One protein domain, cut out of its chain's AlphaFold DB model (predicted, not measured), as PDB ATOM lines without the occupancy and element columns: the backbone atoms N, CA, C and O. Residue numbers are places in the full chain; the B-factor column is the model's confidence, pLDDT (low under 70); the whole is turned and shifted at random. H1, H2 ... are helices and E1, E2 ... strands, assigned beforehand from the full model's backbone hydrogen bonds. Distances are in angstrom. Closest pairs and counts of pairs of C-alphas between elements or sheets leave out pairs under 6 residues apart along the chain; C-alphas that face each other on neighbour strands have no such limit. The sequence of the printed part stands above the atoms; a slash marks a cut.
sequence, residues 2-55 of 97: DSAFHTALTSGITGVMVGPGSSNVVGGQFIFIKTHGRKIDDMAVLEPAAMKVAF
ATOM      1  N   ASP A   2     156.134 143.886 156.504       87.50
ATOM      2  CA  ASP A   2     155.129 144.407 157.434       87.50
ATOM      3  C   ASP A   2     155.203 143.666 158.785       87.50
ATOM      4  O   ASP A   2     155.489 142.464 158.819       87.50
ATOM      5  N   SER A   3     154.995 144.372 159.900       94.19
ATOM      6  CA  SER A   3     155.091 143.784 161.243       94.19
ATOM      7  C   SER A   3     154.078 142.658 161.468       94.19
ATOM      8  O   SER A   3     154.377 141.716 162.200       94.19
ATOM      9  N   ALA A   4     152.935 142.675 160.777       94.69
ATOM     10  CA  ALA A   4     151.938 141.616 160.832       94.69
ATOM     11  C   ALA A   4     152.489 140.258 160.364       94.69
ATOM     12  O   ALA A   4     152.087 139.226 160.900       94.69
ATOM     13  N   PHE A   5     153.448 140.230 159.430       94.75
ATOM     14  CA  PHE A   5     154.098 138.982 159.012       94.75
ATOM     15  C   PHE A   5     154.983 138.400 160.112       94.75
ATOM     16  O   PHE A   5     154.998 137.185 160.302       94.75
ATOM     17  N   HIS A   6     155.679 139.253 160.871       94.12
ATOM     18  CA  HIS A   6     156.445 138.807 162.033       94.12
ATOM     19  C   HIS A   6     155.521 138.212 163.097       94.12
ATOM     20  O   HIS A   6     155.774 137.099 163.549       94.12
ATOM     21  N   THR A   7     154.418 138.892 163.419       97.06
ATOM     22  CA  THR A   7     153.410 138.394 164.367       97.06
ATOM     23  C   THR A   7     152.785 137.071 163.912       97.06
ATOM     24  O   THR A   7     152.605 136.152 164.714       97.06
ATOM     25  N   ALA A   8     152.469 136.942 162.620       96.75
ATOM     26  CA  ALA A   8     151.939 135.710 162.045       96.75
ATOM     27  C   ALA A   8     152.945 134.556 162.180       96.75
ATOM     28  O   ALA A   8     152.589 133.478 162.656       96.75
ATOM     29  N   LEU A   9     154.215 134.802 161.838       96.25
ATOM     30  CA  LEU A   9     155.281 133.808 161.928       96.25
ATOM     31  C   LEU A   9     155.534 133.356 163.373       96.25
ATOM     32  O   LEU A   9     155.624 132.156 163.620       96.25
ATOM     33  N   THR A  10     155.593 134.285 164.337       97.25
ATOM     34  CA  THR A  10     155.759 133.946 165.766       97.25
ATOM     35  C   THR A  10     154.568 133.170 166.325       97.25
ATOM     36  O   THR A  10     154.716 132.456 167.310       97.25
ATOM     37  N   SER A  11     153.405 133.280 165.680       98.06
ATOM     38  CA  SER A  11     152.190 132.525 166.010       98.06
ATOM     39  C   SER A  11     152.088 131.186 165.259       98.06
ATOM     40  O   SER A  11     151.065 130.512 165.345       98.06
ATOM     41  N   GLY A  12     153.117 130.792 164.497       98.12
ATOM     42  CA  GLY A  12     153.169 129.519 163.766       98.12
ATOM     43  C   GLY A  12     152.520 129.529 162.375       98.12
ATOM     44  O   GLY A  12     152.463 128.487 161.722       98.12
ATOM     45  N   ILE A  13     152.062 130.682 161.876       98.19
ATOM     46  CA  ILE A  13     151.516 130.808 160.518       98.19
ATOM     47  C   ILE A  13     152.684 130.933 159.535       98.19
ATOM     48  O   ILE A  13     153.372 131.953 159.505       98.19
ATOM     49  N   THR A  14     152.903 129.906 158.710       97.50
ATOM     50  CA  THR A  14     154.070 129.812 157.803       97.50
ATOM     51  C   THR A  14     153.771 130.153 156.342       97.50
ATOM     52  O   THR A  14     154.697 130.277 155.537       97.50
ATOM     53  N   GLY A  15     152.500 130.318 155.974       97.81
ATOM     54  CA  GLY A  15     152.097 130.657 154.613       97.81
ATOM     55  C   GLY A  15     150.753 131.370 154.560       97.81
ATOM     56  O   GLY A  15     149.896 131.152 155.415       97.81
ATOM     57  N   VAL A  16     150.586 132.228 153.555       97.50
ATOM     58  CA  VAL A  16     149.395 133.066 153.368       97.50
ATOM     59  C   VAL A  16     149.045 133.224 151.889       97.50
ATOM     60  O   VAL A  16     149.922 133.317 151.031       97.50
ATOM     61  N   MET A  17     147.743 133.275 151.602       97.62
ATOM     62  CA  MET A  17     147.183 133.638 150.298       97.62
ATOM     63  C   MET A  17     146.935 135.148 150.285       97.62
ATOM     64  O   MET A  17     146.051 135.632 150.992       97.62
ATOM     65  N   VAL A  18     147.714 135.891 149.502       96.31
ATOM     66  CA  VAL A  18     147.657 137.359 149.445       96.31
ATOM     67  C   VAL A  18     147.066 137.794 148.114       96.31
ATOM     68  O   VAL A  18     147.419 137.259 147.067       96.31
ATOM     69  N   GLY A  19     146.174 138.778 148.144       96.25
ATOM     70  CA  GLY A  19     145.612 139.341 146.929       96.25
ATOM     71  C   GLY A  19     144.530 140.387 147.188       96.25
ATOM     72  O   GLY A  19     144.363 140.848 148.320       96.25
ATOM     73  N   PRO A  20     143.793 140.776 146.138       96.81
ATOM     74  CA  PRO A  20     142.842 141.878 146.179       96.81
ATOM     75  C   PRO A  20     141.691 141.722 147.188       96.81
ATOM     76  O   PRO A  20     141.228 140.618 147.522       96.81
ATOM     77  N   GLY A  21     141.177 142.878 147.620       94.44
ATOM     78  CA  GLY A  21     139.994 143.006 148.473       94.44
ATOM     79  C   GLY A  21     138.686 142.593 147.783       94.44
ATOM     80  O   GLY A  21     138.676 141.975 146.722       94.44
ATOM     81  N   SER A  22     137.547 142.920 148.396       94.88
ATOM     82  CA  SER A  22     136.213 142.508 147.920       94.88
ATOM     83  C   SER A  22     135.442 143.627 147.211       94.88
ATOM     84  O   SER A  22     134.212 143.638 147.238       94.88
ATOM     85  N   SER A  23     136.144 144.620 146.670       92.44
ATOM     86  CA  SER A  23     135.514 145.830 146.137       92.44
ATOM     87  C   SER A  23     135.040 145.697 144.694       92.44
ATOM     88  O   SER A  23     134.272 146.554 144.281       92.44
ATOM     89  N   ASN A  24     135.456 144.654 143.966       93.94
ATOM     90  CA  ASN A  24     135.145 144.397 142.554       93.94
ATOM     91  C   ASN A  24     134.538 142.998 142.370       93.94
ATOM     92  O   ASN A  24     134.817 142.109 143.173       93.94
ATOM     93  N   VAL A  25     133.769 142.794 141.291       95.75
ATOM     94  CA  VAL A  25     133.219 141.471 140.928       95.75
ATOM     95  C   VAL A  25     134.348 140.481 140.657       95.75
ATOM     96  O   VAL A  25     134.453 139.485 141.365       95.75
ATOM     97  N   VAL A  26     135.231 140.794 139.703       96.62
ATOM     98  CA  VAL A  26     136.518 140.115 139.501       96.62
ATOM     99  C   VAL A  26     137.608 141.024 140.062       96.62
ATOM    100  O   VAL A  26     137.820 142.136 139.586       96.62
ATOM    101  N   GLY A  27     138.244 140.590 141.148       94.94
ATOM    102  CA  GLY A  27     139.177 141.408 141.926       94.94
ATOM    103  C   GLY A  27     140.618 141.373 141.430       94.94
ATOM    104  O   GLY A  27     141.367 142.298 141.724       94.94
ATOM    105  N   GLY A  28     141.002 140.321 140.707       96.56
ATOM    106  CA  GLY A  28     142.376 140.054 140.276       96.56
ATOM    107  C   GLY A  28     142.884 138.707 140.787       96.56
ATOM    108  O   GLY A  28     142.095 137.834 141.157       96.56
ATOM    109  N   GLN A  29     144.202 138.529 140.794       98.06
ATOM    110  CA  GLN A  29     144.849 137.265 141.141       98.06
ATOM    111  C   GLN A  29     145.399 137.268 142.567       98.06
ATOM    112  O   GLN A  29     145.713 138.313 143.132       98.06
ATOM    113  N   PHE A  30     145.493 136.078 143.146       98.31
ATOM    114  CA  PHE A  30     146.153 135.831 144.422       98.31
ATOM    115  C   PHE A  30     147.500 135.149 144.197       98.31
ATOM    116  O   PHE A  30     147.649 134.372 143.252       98.31
ATOM    117  N   ILE A  31     148.430 135.377 145.119       98.31
ATOM    118  CA  ILE A  31     149.702 134.665 145.238       98.31
ATOM    119  C   ILE A  31     149.732 133.893 146.560       98.31
ATOM    120  O   ILE A  31     149.277 134.393 147.593       98.31
ATOM    121  N   PHE A  32     150.263 132.671 146.535       98.44
ATOM    122  CA  PHE A  32     150.583 131.931 147.753       98.44
ATOM    123  C   PHE A  32     152.049 132.159 148.114       98.44
ATOM    124  O   PHE A  32     152.933 131.818 147.327       98.44
ATOM    125  N   ILE A  33     152.309 132.711 149.301       98.06
ATOM    126  CA  ILE A  33     153.666 133.025 149.769       98.06
ATOM    127  C   ILE A  33     153.945 132.424 151.144       98.06
ATOM    128  O   ILE A  33     153.036 132.222 151.955       98.06
ATOM    129  N   LYS A  34     155.225 132.192 151.438       97.81
ATOM    130  CA  LYS A  34     155.710 131.965 152.802       97.81
ATOM    131  C   LYS A  34     155.706 133.268 153.596       97.81
ATOM    132  O   LYS A  34     155.897 134.344 153.044       97.81
ATOM    133  N   THR A  35     155.505 133.180 154.908       96.88
ATOM    134  CA  THR A  35     155.481 134.354 155.805       96.88
ATOM    135  C   THR A  35     156.865 134.795 156.282       96.88
ATOM    136  O   THR A  35     156.981 135.802 156.976       96.88
ATOM    137  N   HIS A  36     157.921 134.073 155.900       95.19
ATOM    138  CA  HIS A  36     159.310 134.404 156.199       95.19
ATOM    139  C   HIS A  36     160.073 134.725 154.914       95.19
ATOM    140  O   HIS A  36     160.043 133.942 153.970       95.19
ATOM    141  N   GLY A  37     160.796 135.843 154.912       93.31
ATOM    142  CA  GLY A  37     161.681 136.245 153.825       93.31
ATOM    143  C   GLY A  37     161.809 137.763 153.726       93.31
ATOM    144  O   GLY A  37     161.144 138.519 154.438       93.31
ATOM    145  N   ARG A  38     162.713 138.225 152.861       92.25
ATOM    146  CA  ARG A  38     162.913 139.662 152.579       92.25
ATOM    147  C   ARG A  38     162.698 140.024 151.112       92.25
ATOM    148  O   ARG A  38     162.495 141.200 150.824       92.25
ATOM    149  N   LYS A  39     162.721 139.035 150.222       94.81
ATOM    150  CA  LYS A  39     162.491 139.160 148.784       94.81
ATOM    151  C   LYS A  39     161.250 138.357 148.428       94.81
ATOM    152  O   LYS A  39     161.163 137.197 148.816       94.81
ATOM    153  N   ILE A  40     160.296 138.979 147.739       94.06
ATOM    154  CA  ILE A  40     159.001 138.352 147.454       94.06
ATOM    155  C   ILE A  40     159.142 137.142 146.525       94.06
ATOM    156  O   ILE A  40     158.499 136.127 146.772       94.06
ATOM    157  N   ASP A  41     160.056 137.214 145.556       95.31
ATOM    158  CA  ASP A  41     160.323 136.137 144.596       95.31
ATOM    159  C   ASP A  41     160.774 134.847 145.300       95.31
ATOM    160  O   ASP A  41     160.304 133.762 144.976       95.31
ATOM    161  N   ASP A  42     161.610 134.972 146.339       96.12
ATOM    162  CA  ASP A  42     162.091 133.835 147.139       96.12
ATOM    163  C   ASP A  42     161.011 133.290 148.095       96.12
ATOM    164  O   ASP A  42     161.109 132.172 148.601       96.12
ATOM    165  N   MET A  43     159.991 134.097 148.395       96.62
ATOM    166  CA  MET A  43     158.878 133.721 149.269       96.62
ATOM    167  C   MET A  43     157.720 133.077 148.506       96.62
ATOM    168  O   MET A  43     156.871 132.433 149.132       96.62
ATOM    169  N   ALA A  44     157.640 133.295 147.193       97.94
ATOM    170  CA  ALA A  44     156.567 132.808 146.346       97.94
ATOM    171  C   ALA A  44     156.571 131.277 146.277       97.94
ATOM    172  O   ALA A  44     157.591 130.637 146.039       97.94
ATOM    173  N   VAL A  45     155.398 130.684 146.492       98.25
ATOM    174  CA  VAL A  45     155.181 129.238 146.352       98.25
ATOM    175  C   VAL A  45     154.387 128.941 145.085       98.25
ATOM    176  O   VAL A  45     154.671 127.967 144.396       98.25
ATOM    177  N   LEU A  46     153.381 129.768 144.779       98.38
ATOM    178  CA  LEU A  46     152.568 129.638 143.571       98.38
ATOM    179  C   LEU A  46     152.025 131.000 143.132       98.38
ATOM    180  O   LEU A  46     151.347 131.680 143.908       98.38
ATOM    181  N   GLU A  47     152.273 131.349 141.870       96.88
ATOM    182  CA  GLU A  47     151.781 132.565 141.227       96.88
ATOM    183  C   GLU A  47     151.408 132.294 139.753       96.88
ATOM    184  O   GLU A  47     152.256 131.816 138.999       96.88
ATOM    185  N   PRO A  48     150.166 132.590 139.314       97.38
ATOM    186  CA  PRO A  48     149.000 132.934 140.130       97.38
ATOM    187  C   PRO A  48     148.438 131.701 140.860       97.38
ATOM    188  O   PRO A  48     148.315 130.621 140.287       97.38
ATOM    189  N   ALA A  49     148.039 131.866 142.122       97.88
ATOM    190  CA  ALA A  49     147.456 130.797 142.938       97.88
ATOM    191  C   ALA A  49     145.924 130.714 142.841       97.88
ATOM    192  O   ALA A  49     145.355 129.638 143.011       97.88
ATOM    193  N   ALA A  50     145.242 131.837 142.596       97.75
ATOM    194  CA  ALA A  50     143.789 131.870 142.412       97.75
ATOM    195  C   ALA A  50     143.323 133.151 141.704       97.75
ATOM    196  O   ALA A  50     144.056 134.137 141.638       97.75
ATOM    197  N   MET A  51     142.069 133.154 141.244       97.25
ATOM    198  CA  MET A  51     141.331 134.357 140.850       97.25
ATOM    199  C   MET A  51     140.329 134.726 141.947       97.25
ATOM    200  O   MET A  51     139.559 133.884 142.407       97.25
ATOM    201  N   LYS A  52     140.315 135.995 142.357       97.12
ATOM    202  CA  LYS A  52     139.386 136.509 143.361       97.12
ATOM    203  C   LYS A  52     138.100 136.982 142.715       97.12
ATOM    204  O   LYS A  52     138.118 137.868 141.864       97.12
ATOM    205  N   VAL A  53     136.992 136.465 143.221       97.19
ATOM    206  CA  VAL A  53     135.647 136.945 142.917       97.19
ATOM    207  C   VAL A  53     134.974 137.379 144.213       97.19
ATOM    208  O   VAL A  53     135.190 136.760 145.260       97.19
ATOM    209  N   ALA A  54     134.179 138.443 144.167       96.12
ATOM    210  CA  ALA A  54     133.364 138.868 145.298       96.12
ATOM    211  C   ALA A  54     131.891 139.045 144.909       96.12
ATOM    212  O   ALA A  54     131.538 139.304 143.761       96.12
ATOM    213  N   PHE A  55     131.032 138.915 145.920       95.06
ATOM    214  CA  PHE A  55     129.593 139.129 145.841       95.06
ATOM    215  C   PHE A  55     129.131 140.014 147.003       95.06
ATOM    216  O   PHE A  55     129.867 140.245 147.963       95.06
TER     217      PHE A  55
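Overview. This is residues 2 to 55 of the 97 residues of the protein "Putative imidazolonepropionase domain protein" of Paeniclostridium sordellii (strain ATCC 9714 / DSM 2141 / JCM 3814 / LMG 15708 / NCIMB 10717 / 211) (UniProt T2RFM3). A narrow, elongated sheet of three strands forms the body, with two small helices, H1 and H2, at the end of it where E2 ends and E3 begins. The long strands E2 and E3 run along the length, E3 with a bend, while E1 is a short strand beside E2, and the loop of residues 19 to 25 folds back to E2 at the end far from the helices. The printed part has 54 residues with two named helices and three named strands, in the order H1, E1, E2, H2, E3; the sheet's order is E1, E2, E3, antiparallel, and the class is mixed. It is only just loose, close to compact, with a radius of gyration of the C-alphas of 12.3 A and spans of 34 by 20 by 16 A.

Arrangement. H1, residues 3 to 10, is on the sheet but only grazes it, with residues 5 to 9. It is near E1, residues 15 to 18, an edge strand. E1 and E2, residues 26 to 34, are an antiparallel hairpin at 160 degrees; N 16 and O 33 are 2.9 A apart, within hydrogen-bond range. H2, residues 40 to 43, also only grazes the sheet; its closest C-alphas to E2 are those of Met 43 and Lys 34, 5.1 A apart. H1 and H2 are apart. E3, residues 44 to 53, is antiparallel to E2 at 154 degrees, with N 27 and O 52 within hydrogen-bond range at 2.8 A. In H1 every O i to N i+4 pair is within range; H2 is too short for such a pair.

Along the chain. H1 begins at C-alpha 3 (155.091, 143.784, 161.243) and is 10.8 A long. E1 measures 9.6 A, E2 24.7 A and H2 5.0 A. E3, 21.6 A, bends by 55 degrees at residue 47 and ends at C-alpha 53 (135.647, 136.945, 142.917).

Size, cuts and confidence. The C-alphas farthest apart, those of Thr 10 and Val 25, are 34.4 A apart. The printed part has no cut and no long link, and no printed residue is under 70 in pLDDT.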